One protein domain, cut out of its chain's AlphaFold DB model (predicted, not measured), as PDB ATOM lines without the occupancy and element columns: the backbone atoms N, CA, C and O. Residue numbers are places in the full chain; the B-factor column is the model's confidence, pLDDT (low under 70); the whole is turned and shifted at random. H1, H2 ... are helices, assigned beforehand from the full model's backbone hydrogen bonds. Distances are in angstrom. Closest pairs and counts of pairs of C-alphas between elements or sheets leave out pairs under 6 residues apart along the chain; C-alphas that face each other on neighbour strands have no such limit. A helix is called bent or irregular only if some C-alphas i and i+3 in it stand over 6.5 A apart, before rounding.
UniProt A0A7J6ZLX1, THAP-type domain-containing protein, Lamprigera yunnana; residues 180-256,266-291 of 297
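What this domain is: This is residues 180 to 256 and 266 to 291 of the 297 residues of the protein "THAP-type domain-containing protein" of Lamprigera yunnana (UniProt A0A7J6ZLX1). One long, straight helix, H1, makes most of the length of an open, scattered model, and three shorter helices lie separately away from it. H2 follows beyond the far end of H1, where the chain turns back, while H3 and H4 form a separate piece after a cut, with no helix packed on another. The printed part has 103 residues with four named helices, H1, H2, H3 and H4 in chain order, and no named strand; the class is all helix. The whole is extended, with a radius of gyration of the C-alphas of 22.0 A, and elongated, spanning 67 by 38 by 30 A.

Where its parts are: H1, residues 191 to 226, runs 52.8 A from C-alpha 191 at (-16.335, 59.373, 44.437) to C-alpha 226 at (17.861, 33.899, 13.323). H2, residues 235 to 247, measures 19.0 A. H3, residues 266 to 276, measures 15.6 A; it is neither bent nor irregular, but only just: C-alphas 267 and 270 are 6.3 A apart. H4, residues 284 to 291, measures 11.2 A and ends at C-alpha 291 at (-21.488, 48.119, 7.900).

How they stand to each other: H1 touches no helix and is apart from H2, H3 and H4. H2 is apart from H3 and from H4. H3 and H4 are apart too. Residues 199 to 230, of which 199 to 226 belong to H1, stand free, and so do residues 266 to 291, which include H3 and H4. Every O i to N i+4 pair is within hydrogen-bond range in H1 and H2; the counts are 5 of 7 in H3 and 3 of 4 in H4.

The domain as a whole: The two C-alphas farthest apart, those of Glu 188 and Ser 234, are 66.9 A apart. Residues 257 to 265 are not printed, and C-alphas 256 and 266 are 18.2 A apart across this cut, in the link from H2 to H3. The links from H1 to H2 and from H3 to H4 are short. The mean pLDDT of the printed part is 71.2, and residues 229 to 233, 235 to 256 and 266 to 291 are under 70.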
ATOM      1  N   LEU A 180      -1.695  63.761  35.076       91.94
ATOM      2  CA  LEU A 180      -2.353  64.374  33.911       91.94
ATOM      3  C   LEU A 180      -3.505  65.314  34.293       91.94
ATOM      4  O   LEU A 180      -3.871  66.181  33.512       91.94
ATOM      5  N   VAL A 181      -4.081  65.132  35.483       93.44
ATOM      6  CA  VAL A 181      -5.167  65.966  36.015       93.44
ATOM      7  C   VAL A 181      -4.717  66.819  37.206       93.44
ATOM      8  O   VAL A 181      -5.563  67.317  37.940       93.44
ATOM      9  N   ASN A 182      -3.404  66.973  37.425       95.44
ATOM     10  CA  ASN A 182      -2.819  67.717  38.549       95.44
ATOM     11  C   ASN A 182      -3.331  67.285  39.938       95.44
ATOM     12  O   ASN A 182      -3.370  68.078  40.876       95.44
ATOM     13  N   VAL A 183      -3.703  66.013  40.092       96.38
ATOM     14  CA  VAL A 183      -4.099  65.433  41.380       96.38
ATOM     15  C   VAL A 183      -2.923  64.645  41.943       96.38
ATOM     16  O   VAL A 183      -2.327  63.819  41.249       96.38
ATOM     17  N   SER A 184      -2.592  64.856  43.216       94.31
ATOM     18  CA  SER A 184      -1.454  64.167  43.836       94.31
ATOM     19  C   SER A 184      -1.851  62.795  44.369       94.31
ATOM     20  O   SER A 184      -1.093  61.826  44.250       94.31
ATOM     21  N   ARG A 185      -3.050  62.680  44.959       94.69
ATOM     22  CA  ARG A 185      -3.505  61.450  45.628       94.69
ATOM     23  C   ARG A 185      -4.904  61.045  45.180       94.69
ATOM     24  O   ARG A 185      -5.812  61.856  45.083       94.69
ATOM     25  N   SER A 186      -5.139  59.740  45.025       93.69
ATOM     26  CA  SER A 186      -6.477  59.215  44.675       93.69
ATOM     27  C   SER A 186      -7.571  59.497  45.722       93.69
ATOM     28  O   SER A 186      -8.754  59.307  45.437       93.69
ATOM     29  N   SER A 187      -7.190  59.915  46.935       95.38
ATOM     30  CA  SER A 187      -8.094  60.361  48.000       95.38
ATOM     31  C   SER A 187      -8.694  61.744  47.747       95.38
ATOM     32  O   SER A 187      -9.753  62.025  48.291       95.38
ATOM     33  N   GLU A 188      -8.049  62.575  46.928       97.00
ATOM     34  CA  GLU A 188      -8.518  63.923  46.562       97.00
ATOM     35  C   GLU A 188      -9.590  63.876  45.459       97.00
ATOM     36  O   GLU A 188     -10.246  64.869  45.163       97.00
ATOM     37  N   LEU A 189      -9.799  62.708  44.843       97.00
ATOM     38  CA  LEU A 189     -10.805  62.521  43.805       97.00
ATOM     39  C   LEU A 189     -12.214  62.431  44.399       97.00
ATOM     40  O   LEU A 189     -12.460  61.695  45.357       97.00
ATOM     41  N   THR A 190     -13.182  63.054  43.722       97.62
ATOM     42  CA  THR A 190     -14.607  62.816  43.993       97.62
ATOM     43  C   THR A 190     -14.947  61.323  43.845       97.62
ATOM     44  O   THR A 190     -14.306  60.615  43.058       97.62
ATOM     45  N   PRO A 191     -15.982  60.793  44.528       97.50
ATOM     46  CA  PRO A 191     -16.335  59.373  44.437       97.50
ATOM     47  C   PRO A 191     -16.557  58.875  42.999       97.50
ATOM     48  O   PRO A 191     -16.187  57.746  42.665       97.50
ATOM     49  N   LYS A 192     -17.117  59.724  42.123       97.75
ATOM     50  CA  LYS A 192     -17.299  59.428  40.693       97.75
ATOM     51  C   LYS A 192     -15.954  59.370  39.959       97.75
ATOM     52  O   LYS A 192     -15.687  58.378  39.278       97.75
ATOM     53  N   ALA A 193     -15.087  60.368  40.148       96.56
ATOM     54  CA  ALA A 193     -13.755  60.399  39.543       96.56
ATOM     55  C   ALA A 193     -12.880  59.228  40.016       96.56
ATOM     56  O   ALA A 193     -12.207  58.591  39.208       96.56
ATOM     57  N   LYS A 194     -12.969  58.846  41.295       96.31
ATOM     58  CA  LYS A 194     -12.263  57.686  41.854       96.31
ATOM     59  C   LYS A 194     -12.661  56.374  41.171       96.31
ATOM     60  O   LYS A 194     -11.793  55.556  40.866       96.31
ATOM     61  N   ARG A 195     -13.954  56.171  40.880       96.19
ATOM     62  CA  ARG A 195     -14.431  54.995  40.120       96.19
ATOM     63  C   ARG A 195     -13.877  54.981  38.693       96.19
ATOM     64  O   ARG A 195     -13.468  53.921  38.217       96.19
ATOM     65  N   LEU A 196     -13.850  56.132  38.019       96.75
ATOM     66  CA  LEU A 196     -13.285  56.259  36.669       96.75
ATOM     67  C   LEU A 196     -11.778  55.997  36.662       96.75
ATOM     68  O   LEU A 196     -11.315  55.179  35.871       96.75
ATOM     69  N   TYR A 197     -11.044  56.589  37.602       95.75
ATOM     70  CA  TYR A 197      -9.618  56.347  37.801       95.75
ATOM     71  C   TYR A 197      -9.323  54.850  37.975       95.75
ATOM     72  O   TYR A 197      -8.513  54.292  37.243       95.75
ATOM     73  N   GLN A 198     -10.060  54.153  38.850       93.69
ATOM     74  CA  GLN A 198      -9.904  52.706  39.040       93.69
ATOM     75  C   GLN A 198     -10.146  51.895  37.756       93.69
ATOM     76  O   GLN A 198      -9.450  50.906  37.513       93.69
ATOM     77  N   ARG A 199     -11.134  52.279  36.936       96.94
ATOM     78  CA  ARG A 199     -11.393  51.633  35.638       96.94
ATOM     79  C   ARG A 199     -10.253  51.894  34.654       96.94
ATOM     80  O   ARG A 199      -9.766  50.945  34.044       96.94
ATOM     81  N   ALA A 200      -9.793  53.139  34.555       95.69
ATOM     82  CA  ALA A 200      -8.685  53.525  33.689       95.69
ATOM     83  C   ALA A 200      -7.387  52.793  34.070       95.69
ATOM     84  O   ALA A 200      -6.734  52.217  33.203       95.69
ATOM     85  N   THR A 201      -7.062  52.691  35.363       92.62
ATOM     86  CA  THR A 201      -5.908  51.912  35.843       92.62
ATOM     87  C   THR A 201      -6.023  50.430  35.479       92.62
ATOM     88  O   THR A 201      -5.049  49.819  35.039       92.62
ATOM     89  N   LYS A 202      -7.213  49.827  35.618       92.69
ATOM     90  CA  LYS A 202      -7.438  48.434  35.192       92.69
ATOM     91  C   LYS A 202      -7.193  48.258  33.693       92.69
ATOM     92  O   LYS A 202      -6.520  47.305  33.312       92.69
ATOM     93  N   LEU A 203      -7.688  49.174  32.861       95.81
ATOM     94  CA  LEU A 203      -7.465  49.142  31.414       95.81
ATOM     95  C   LEU A 203      -5.983  49.320  31.059       95.81
ATOM     96  O   LEU A 203      -5.465  48.550  30.252       95.81
ATOM     97  N   GLN A 204      -5.268  50.242  31.710       92.94
ATOM     98  CA  GLN A 204      -3.822  50.404  31.519       92.94
ATOM     99  C   GLN A 204      -3.049  49.115  31.824       92.94
ATOM    100  O   GLN A 204      -2.170  48.731  31.053       92.94
ATOM    101  N   ASN A 205      -3.415  48.399  32.893       89.69
ATOM    102  CA  ASN A 205      -2.805  47.109  33.219       89.69
ATOM    103  C   ASN A 205      -3.063  46.058  32.130       89.69
ATOM    104  O   ASN A 205      -2.155  45.312  31.765       89.69
ATOM    105  N   VAL A 206      -4.279  46.011  31.578       93.12
ATOM    106  CA  VAL A 206      -4.618  45.112  30.465       93.12
ATOM    107  C   VAL A 206      -3.774  45.446  29.232       93.12
ATOM    108  O   VAL A 206      -3.116  44.561  28.683       93.12
ATOM    109  N   VAL A 207      -3.701  46.722  28.844       95.56
ATOM    110  CA  VAL A 207      -2.873  47.187  27.716       95.56
ATOM    111  C   VAL A 207      -1.398  46.834  27.925       95.56
ATOM    112  O   VAL A 207      -0.748  46.334  27.006       95.56
ATOM    113  N   ALA A 208      -0.863  47.025  29.135       91.19
ATOM    114  CA  ALA A 208       0.516  46.672  29.462       91.19
ATOM    115  C   ALA A 208       0.789  45.165  29.293       91.19
ATOM    116  O   ALA A 208       1.826  44.777  28.744       91.19
ATOM    117  N   VAL A 209      -0.155  44.304  29.695       91.81
ATOM    118  CA  VAL A 209      -0.062  42.852  29.475       91.81
ATOM    119  C   VAL A 209      -0.021  42.524  27.981       91.81
ATOM    120  O   VAL A 209       0.823  41.726  27.564       91.81
ATOM    121  N   TYR A 210      -0.870  43.150  27.161       94.94
ATOM    122  CA  TYR A 210      -0.864  42.931  25.710       94.94
ATOM    123  C   TYR A 210       0.423  43.431  25.040       94.94
ATOM    124  O   TYR A 210       1.000  42.697  24.239       94.94
ATOM    125  N   LYS A 211       0.944  44.604  25.430       93.19
ATOM    126  CA  LYS A 211       2.253  45.102  24.962       93.19
ATOM    127  C   LYS A 211       3.387  44.135  25.313       93.19
ATOM    128  O   LYS A 211       4.248  43.844  24.487       93.19
ATOM    129  N   LYS A 212       3.378  43.565  26.523       92.12
ATOM    130  CA  LYS A 212       4.375  42.559  26.920       92.12
ATOM    131  C   LYS A 212       4.252  41.274  26.094       92.12
ATOM    132  O   LYS A 212       5.272  40.705  25.698       92.12
ATOM    133  N   LYS A 213       3.025  40.817  25.825       92.06
ATOM    134  CA  LYS A 213       2.771  39.644  24.973       92.06
ATOM    135  C   LYS A 213       3.265  39.873  23.543       92.06
ATOM    136  O   LYS A 213       3.971  39.010  23.030       92.06
ATOM    137  N   SER A 214       2.977  41.027  22.940       95.44
ATOM    138  CA  SER A 214       3.421  41.335  21.575       95.44
ATOM    139  C   SER A 214       4.946  41.426  21.470       95.44
ATOM    140  O   SER A 214       5.524  40.859  20.548       95.44
ATOM    141  N   LEU A 215       5.625  42.029  22.452       94.19
ATOM    142  CA  LEU A 215       7.093  42.036  22.513       94.19
ATOM    143  C   LEU A 215       7.677  40.628  22.663       94.19
ATOM    144  O   LEU A 215       8.674  40.295  22.025       94.19
ATOM    145  N   THR A 216       7.059  39.788  23.494       93.06
ATOM    146  CA  THR A 216       7.481  38.389  23.663       93.06
ATOM    147  C   THR A 216       7.315  37.612  22.359       93.06
ATOM    148  O   THR A 216       8.197  36.840  21.992       93.06
ATOM    149  N   PHE A 217       6.215  37.840  21.641       93.62
ATOM    150  CA  PHE A 217       5.966  37.246  20.332       93.62
ATOM    151  C   PHE A 217       7.001  37.700  19.293       93.62
ATOM    152  O   PHE A 217       7.632  36.849  18.674       93.62
ATOM    153  N   LYS A 218       7.273  39.008  19.182       96.31
ATOM    154  CA  LYS A 218       8.312  39.548  18.283       96.31
ATOM    155  C   LYS A 218       9.688  38.932  18.546       96.31
ATOM    156  O   LYS A 218      10.353  38.507  17.612       96.31
ATOM    157  N   LYS A 219      10.093  38.809  19.816       94.94
ATOM    158  CA  LYS A 219      11.367  38.162  20.186       94.94
ATOM    159  C   LYS A 219      11.426  36.693  19.770       94.94
ATOM    160  O   LYS A 219      12.475  36.217  19.353       94.94
ATOM    161  N   ARG A 220      10.312  35.965  19.898       89.94
ATOM    162  CA  ARG A 220      10.223  34.565  19.456       89.94
ATOM    163  C   ARG A 220      10.326  34.451  17.939       89.94
ATOM    164  O   ARG A 220      11.022  33.560  17.471       89.94
ATOM    165  N   LEU A 221       9.687  35.361  17.206       93.94
ATOM    166  CA  LEU A 221       9.759  35.414  15.748       93.94
ATOM    167  C   LEU A 221      11.197  35.673  15.275       93.94
ATOM    168  O   LEU A 221      11.737  34.875  14.521       93.94
ATOM    169  N   GLN A 222      11.864  36.686  15.836       94.25
ATOM    170  CA  GLN A 222      13.272  36.989  15.543       94.25
ATOM    171  C   GLN A 222      14.211  35.819  15.867       94.25
ATOM    172  O   GLN A 222      15.177  35.575  15.150       94.25
ATOM    173  N   LEU A 223      13.950  35.082  16.953       91.44
ATOM    174  CA  LEU A 223      14.733  33.897  17.299       91.44
ATOM    175  C   LEU A 223      14.530  32.767  16.278       91.44
ATOM    176  O   LEU A 223      15.495  32.094  15.933       91.44
ATOM    177  N   ALA A 224      13.302  32.566  15.796       87.19
ATOM    178  CA  ALA A 224      13.002  31.580  14.758       87.19
ATOM    179  C   ALA A 224      13.664  31.942  13.417       87.19
ATOM    180  O   ALA A 224      14.279  31.078  12.792       87.19
ATOM    181  N   GLU A 225      13.618  33.221  13.029       90.06
ATOM    182  CA  GLU A 225      14.302  33.757  11.842       90.06
ATOM    183  C   GLU A 225      15.824  33.592  11.946       90.06
ATOM    184  O   GLU A 225      16.463  33.049  11.043       90.06
ATOM    185  N   LYS A 226      16.413  33.999  13.081       93.25
ATOM    186  CA  LYS A 226      17.861  33.899  13.323       93.25
ATOM    187  C   LYS A 226      18.344  32.457  13.311       93.25
ATOM    188  O   LYS A 226      19.419  32.176  12.789       93.25
ATOM    189  N   ASN A 227      17.562  31.550  13.883       90.69
ATOM    190  CA  ASN A 227      17.931  30.146  13.948       90.69
ATOM    191  C   ASN A 227      17.813  29.438  12.600       90.69
ATOM    192  O   ASN A 227      17.962  28.221  12.628       90.69
ATOM    193  N   LYS A 228      17.540  30.166  11.486       73.19
ATOM    194  CA  LYS A 228      17.229  29.638  10.150       73.19
ATOM    195  C   LYS A 228      16.609  28.273  10.336       73.19
ATOM    196  O   LYS A 228      17.299  27.281  10.121       73.19
ATOM    197  N   TRP A 229      15.388  28.234  10.875       63.34
ATOM    198  CA  TRP A 229      14.632  26.990  10.946       63.34
ATOM    199  C   TRP A 229      14.548  26.464   9.513       63.34
ATOM    200  O   TRP A 229      13.653  26.826   8.754       63.34
ATOM    201  N   SER A 230      15.558  25.691   9.113       59.03
ATOM    202  CA  SER A 230      15.585  24.924   7.895       59.03
ATOM    203  C   SER A 230      14.579  23.858   8.214       59.03
ATOM    204  O   SER A 230      14.875  22.882   8.904       59.03
ATOM    205  N   PHE A 231      13.342  24.163   7.852       58.34
ATOM    206  CA  PHE A 231      12.279  23.203   7.858       58.34
ATOM    207  C   PHE A 231      12.738  22.130   6.885       58.34
ATOM    208  O   PHE A 231      12.635  22.301   5.671       58.34
ATOM    209  N   ASP A 232      13.388  21.104   7.426       60.81
ATOM    210  CA  ASP A 232      13.743  19.935   6.659       60.81
ATOM    211  C   ASP A 232      12.405  19.362   6.208       60.81
ATOM    212  O   ASP A 232      11.606  18.884   7.014       60.81
ATOM    213  N   SER A 233      12.114  19.538   4.922       62.81
ATOM    214  CA  SER A 233      10.875  19.100   4.292       62.81
ATOM    215  C   SER A 233      10.763  17.577   4.266       62.81
ATOM    216  O   SER A 233       9.745  17.057   3.807       62.81
ATOM    217  N   SER A 234      11.766  16.856   4.785       73.69
ATOM    218  CA  SER A 234      11.632  15.447   5.110       73.69
ATOM    219  C   SER A 234      10.463  15.235   6.084       73.69
ATOM    220  O   SER A 234      10.317  15.897   7.113       73.69
ATOM    221  N   GLU A 235       9.609  14.265   5.767       65.38
ATOM    222  CA  GLU A 235       8.434  13.885   6.564       65.38
ATOM    223  C   GLU A 235       8.801  13.576   8.033       65.38
ATOM    224  O   GLU A 235       8.016  13.783   8.962       65.38
ATOM    225  N   THR A 236      10.058  13.180   8.263       68.69
ATOM    226  CA  THR A 236      10.622  12.919   9.590       68.69
ATOM    227  C   THR A 236      10.925  14.181  10.409       68.69
ATOM    228  O   THR A 236      10.861  14.126  11.642       68.69
ATOM    229  N   GLY A 237      11.214  15.320   9.768       65.50
ATOM    230  CA  GLY A 237      11.403  16.614  10.433       65.50
ATOM    231  C   GLY A 237      10.091  17.146  11.010       65.50
ATOM    232  O   GLY A 237      10.005  17.458  12.201       65.50
ATOM    233  N   LEU A 238       9.033  17.108  10.196       64.12
ATOM    234  CA  LEU A 238       7.659  17.479  10.556       64.12
ATOM    235  C   LEU A 238       7.141  16.739  11.802       64.12
ATOM    236  O   LEU A 238       6.598  17.361  12.720       64.12
ATOM    237  N   GLN A 239       7.348  15.421  11.871       69.56
ATOM    238  CA  GLN A 239       6.903  14.607  13.009       69.56
ATOM    239  C   GLN A 239       7.679  14.926  14.298       69.56
ATOM    240  O   GLN A 239       7.080  15.014  15.375       69.56
ATOM    241  N   ARG A 240       8.999  15.159  14.221       67.12
ATOM    242  CA  ARG A 240       9.812  15.517  15.402       67.12
ATOM    243  C   ARG A 240       9.470  16.906  15.938       67.12
ATOM    244  O   ARG A 240       9.438  17.093  17.158       67.12
ATOM    245  N   GLU A 241       9.204  17.864  15.055       62.91
ATOM    246  CA  GLU A 241       8.870  19.240  15.434       62.91
ATOM    247  C   GLU A 241       7.482  19.322  16.090       62.91
ATOM    248  O   GLU A 241       7.339  19.950  17.142       62.91
ATOM    249  N   ALA A 242       6.482  18.611  15.549       65.12
ATOM    250  CA  ALA A 242       5.139  18.531  16.129       65.12
ATOM    251  C   ALA A 242       5.170  17.966  17.562       65.12
ATOM    252  O   ALA A 242       4.579  18.539  18.480       65.12
ATOM    253  N   VAL A 243       5.955  16.908  17.795       68.12
ATOM    254  CA  VAL A 243       6.151  16.332  19.137       68.12
ATOM    255  C   VAL A 243       6.837  17.323  20.085       68.12
ATOM    256  O   VAL A 243       6.482  17.397  21.265       68.12
ATOM    257  N   ARG A 244       7.795  18.119  19.592       65.38
ATOM    258  CA  ARG A 244       8.501  19.133  20.394       65.38
ATOM    259  C   ARG A 244       7.577  20.304  20.762       65.38
ATOM    260  O   ARG A 244       7.606  20.762  21.905       65.38
ATOM    261  N   PHE A 245       6.708  20.726  19.844       61.31
ATOM    262  CA  PHE A 245       5.710  21.776  20.072       61.31
ATOM    263  C   PHE A 245       4.629  21.338  21.079       61.31
ATOM    264  O   PHE A 245       4.265  22.108  21.969       61.31
ATOM    265  N   CYS A 246       4.187  20.076  21.017       62.69
ATOM    266  CA  CYS A 246       3.252  19.497  21.989       62.69
ATOM    267  C   CYS A 246       3.880  19.323  23.385       62.69
ATOM    268  O   CYS A 246       3.234  19.617  24.392       62.69
ATOM    269  N   LYS A 247       5.154  18.912  23.472       55.56
ATOM    270  CA  LYS A 247       5.864  18.740  24.758       55.56
ATOM    271  C   LYS A 247       6.280  20.061  25.418       55.56
ATOM    272  O   LYS A 247       6.446  20.096  26.633       55.56
ATOM    273  N   GLY A 248       6.386  21.155  24.659       51.47
ATOM    274  CA  GLY A 248       6.724  22.499  25.153       51.47
ATOM    275  C   GLY A 248       5.654  23.188  26.015       51.47
ATOM    276  O   GLY A 248       5.826  24.349  26.387       51.47
ATOM    277  N   GLY A 249       4.553  22.503  26.347       47.41
ATOM    278  CA  GLY A 249       3.582  22.960  27.346       47.41
ATOM    279  C   GLY A 249       2.551  23.974  26.850       47.41
ATOM    280  O   GLY A 249       1.931  24.645  27.675       47.41
ATOM    281  N   LEU A 250       2.348  24.107  25.532       49.41
ATOM    282  CA  LEU A 250       1.391  25.083  24.993       49.41
ATOM    283  C   LEU A 250      -0.068  24.595  24.945       49.41
ATOM    284  O   LEU A 250      -0.962  25.430  24.868       49.41
ATOM    285  N   TRP A 251      -0.333  23.289  25.044       45.12
ATOM    286  CA  TRP A 251      -1.691  22.733  25.013       45.12
ATOM    287  C   TRP A 251      -1.781  21.526  25.945       45.12
ATOM    288  O   TRP A 251      -1.493  20.401  25.559       45.12
ATOM    289  N   ASN A 252      -2.161  21.754  27.202       41.62
ATOM    290  CA  ASN A 252      -2.423  20.670  28.147       41.62
ATOM    291  C   ASN A 252      -3.875  20.196  27.956       41.62
ATOM    292  O   ASN A 252      -4.747  20.491  28.771       41.62
ATOM    293  N   TYR A 253      -4.148  19.546  26.821       41.91
ATOM    294  CA  TYR A 253      -5.407  18.838  26.582       41.91
ATOM    295  C   TYR A 253      -5.192  17.353  26.897       41.91
ATOM    296  O   TYR A 253      -4.503  16.675  26.139       41.91
ATOM    297  N   PRO A 254      -5.763  16.824  27.993       42.88
ATOM    298  CA  PRO A 254      -5.483  15.460  28.444       42.88
ATOM    299  C   PRO A 254      -6.068  14.341  27.560       42.88
ATOM    300  O   PRO A 254      -5.846  13.181  27.874       42.88
ATOM    301  N   ASN A 255      -6.762  14.653  26.456       42.28
ATOM    302  CA  ASN A 255      -7.487  13.664  25.642       42.28
ATOM    303  C   ASN A 255      -7.148  13.691  24.137       42.28
ATOM    304  O   ASN A 255      -7.946  13.221  23.329       42.28
ATOM    305  N   PHE A 256      -5.999  14.237  23.723       39.25
ATOM    306  CA  PHE A 256      -5.596  14.141  22.314       39.25
ATOM    307  C   PHE A 256      -4.936  12.778  22.051       39.25
ATOM    308  O   PHE A 256      -3.726  12.615  22.195       39.25
ATOM    309  N   VAL A 266      -1.459  19.458   4.600       49.22
ATOM    310  CA  VAL A 266      -0.843  20.115   5.773       49.22
ATOM    311  C   VAL A 266      -0.595  21.621   5.590       49.22
ATOM    312  O   VAL A 266      -0.448  22.349   6.570       49.22
ATOM    313  N   ARG A 267      -0.583  22.131   4.355       46.97
ATOM    314  CA  ARG A 267      -0.254  23.537   4.089       46.97
ATOM    315  C   ARG A 267      -1.381  24.528   4.388       46.97
ATOM    316  O   ARG A 267      -1.071  25.631   4.830       46.97
ATOM    317  N   HIS A 268      -2.647  24.168   4.174       42.25
ATOM    318  CA  HIS A 268      -3.757  25.130   4.268       42.25
ATOM    319  C   HIS A 268      -4.518  25.029   5.603       42.25
ATOM    320  O   HIS A 268      -4.829  26.044   6.232       42.25
ATOM    321  N   ASP A 269      -4.717  23.811   6.110       45.06
ATOM    322  CA  ASP A 269      -5.579  23.577   7.277       45.06
ATOM    323  C   ASP A 269      -4.868  23.830   8.614       45.06
ATOM    324  O   ASP A 269      -5.490  24.235   9.598       45.06
ATOM    325  N   PHE A 270      -3.538  23.684   8.654       44.75
ATOM    326  CA  PHE A 270      -2.749  23.964   9.857       44.75
ATOM    327  C   PHE A 270      -2.733  25.464  10.198       44.75
ATOM    328  O   PHE A 270      -2.834  25.845  11.368       44.75
ATOM    329  N   TRP A 271      -2.696  26.329   9.178       44.31
ATOM    330  CA  TRP A 271      -2.802  27.778   9.361       44.31
ATOM    331  C   TRP A 271      -4.217  28.205   9.764       44.31
ATOM    332  O   TRP A 271      -4.354  29.048  10.651       44.31
ATOM    333  N   GLN A 272      -5.269  27.579   9.222       44.44
ATOM    334  CA  GLN A 272      -6.644  27.850   9.664       44.44
ATOM    335  C   GLN A 272      -6.901  27.418  11.116       44.44
ATOM    336  O   GLN A 272      -7.539  28.157  11.867       44.44
ATOM    337  N   LEU A 273      -6.365  26.277  11.562       47.06
ATOM    338  CA  LEU A 273      -6.493  25.816  12.952       47.06
ATOM    339  C   LEU A 273      -5.721  26.702  13.947       47.06
ATOM    340  O   LEU A 273      -6.224  26.996  15.037       47.06
ATOM    341  N   ALA A 274      -4.537  27.193  13.572       47.81
ATOM    342  CA  ALA A 274      -3.765  28.136  14.387       47.81
ATOM    343  C   ALA A 274      -4.421  29.533  14.464       47.81
ATOM    344  O   ALA A 274      -4.416  30.178  15.520       47.81
ATOM    345  N   LEU A 275      -5.044  29.991  13.374       49.00
ATOM    346  CA  LEU A 275      -5.750  31.276  13.324       49.00
ATOM    347  C   LEU A 275      -7.102  31.232  14.061       49.00
ATOM    348  O   LEU A 275      -7.431  32.174  14.786       49.00
ATOM    349  N   ASN A 276      -7.839  30.120  13.981       45.47
ATOM    350  CA  ASN A 276      -9.127  29.954  14.669       45.47
ATOM    351  C   ASN A 276      -8.980  29.755  16.187       45.47
ATOM    352  O   ASN A 276      -9.802  30.242  16.963       45.47
ATOM    353  N   SER A 277      -7.902  29.112  16.641       43.34
ATOM    354  CA  SER A 277      -7.638  28.874  18.070       43.34
ATOM    355  C   SER A 277      -7.127  30.107  18.834       43.34
ATOM    356  O   SER A 277      -7.109  30.114  20.067       43.34
ATOM    357  N   SER A 278      -6.774  31.179  18.116       44.84
ATOM    358  CA  SER A 278      -6.309  32.446  18.692       44.84
ATOM    359  C   SER A 278      -7.443  33.412  19.066       44.84
ATOM    360  O   SER A 278      -7.173  34.442  19.678       44.84
ATOM    361  N   GLY A 279      -8.705  33.119  18.718       42.94
ATOM    362  CA  GLY A 279      -9.860  33.958  19.078       42.94
ATOM    363  C   GLY A 279      -9.820  35.388  18.515       42.94
ATOM    364  O   GLY A 279     -10.490  36.268  19.047       42.94
ATOM    365  N   ILE A 280      -9.023  35.636  17.469       51.56
ATOM    366  CA  ILE A 280      -8.735  36.982  16.946       51.56
ATOM    367  C   ILE A 280      -9.601  37.368  15.730       51.56
ATOM    368  O   ILE A 280      -9.654  38.546  15.398       51.56
ATOM    369  N   LEU A 281     -10.363  36.458  15.106       42.31
ATOM    370  CA  LEU A 281     -11.090  36.790  13.862       42.31
ATOM    371  C   LEU A 281     -12.618  36.658  13.871       42.31
ATOM    372  O   LEU A 281     -13.244  37.035  12.885       42.31
ATOM    373  N   LEU A 282     -13.258  36.244  14.968       41.78
ATOM    374  CA  LEU A 282     -14.731  36.222  15.006       41.78
ATOM    375  C   LEU A 282     -15.362  37.538  15.486       41.78
ATOM    376  O   LEU A 282     -16.557  37.731  15.294       41.78
ATOM    377  N   PHE A 283     -14.583  38.468  16.051       35.44
ATOM    378  CA  PHE A 283     -15.128  39.745  16.531       35.44
ATOM    379  C   PHE A 283     -15.055  40.886  15.501       35.44
ATOM    380  O   PHE A 283     -15.890  41.779  15.545       35.44
ATOM    381  N   ASN A 284     -14.130  40.840  14.532       35.31
ATOM    382  CA  ASN A 284     -14.023  41.881  13.496       35.31
ATOM    383  C   ASN A 284     -14.815  41.580  12.217       35.31
ATOM    384  O   ASN A 284     -15.187  42.514  11.517       35.31
ATOM    385  N   ARG A 285     -15.144  40.315  11.923       37.38
ATOM    386  CA  ARG A 285     -15.943  39.988  10.730       37.38
ATOM    387  C   ARG A 285     -17.406  40.430  10.861       37.38
ATOM    388  O   ARG A 285     -17.987  40.889   9.889       37.38
ATOM    389  N   ARG A 286     -17.969  40.387  12.076       36.41
ATOM    390  CA  ARG A 286     -19.366  40.778  12.326       36.41
ATOM    391  C   ARG A 286     -19.600  42.289  12.237       36.41
ATOM    392  O   ARG A 286     -20.639  42.708  11.757       36.41
ATOM    393  N   ILE A 287     -18.619  43.097  12.643       44.72
ATOM    394  CA  ILE A 287     -18.715  44.566  12.578       44.72
ATOM    395  C   ILE A 287     -18.544  45.073  11.136       44.72
ATOM    396  O   ILE A 287     -19.124  46.091  10.773       44.72
ATOM    397  N   TRP A 288     -17.797  44.348  10.297       37.50
ATOM    398  CA  TRP A 288     -17.579  44.705   8.890       37.50
ATOM    399  C   TRP A 288     -18.726  44.257   7.958       37.50
ATOM    400  O   TRP A 288     -19.048  44.946   6.993       37.50
ATOM    401  N   GLU A 289     -19.400  43.142   8.269       41.88
ATOM    402  CA  GLU A 289     -20.586  42.682   7.522       41.88
ATOM    403  C   GLU A 289     -21.861  43.488   7.873       41.88
ATOM    404  O   GLU A 289     -22.712  43.677   7.011       41.88
ATOM    405  N   GLU A 290     -21.982  44.057   9.082       42.03
ATOM    406  CA  GLU A 290     -23.107  44.952   9.426       42.03
ATOM    407  C   GLU A 290     -22.958  46.370   8.843       42.03
ATOM    408  O   GLU A 290     -23.956  47.058   8.641       42.03
ATOM    409  N   SER A 291     -21.739  46.802   8.509       41.41
ATOM    410  CA  SER A 291     -21.488  48.119   7.900       41.41
ATOM    411  C   SER A 291     -21.607  48.125   6.372       41.41
ATOM    412  O   SER A 291     -21.740  49.191   5.787       41.41
TER     413      SER A 291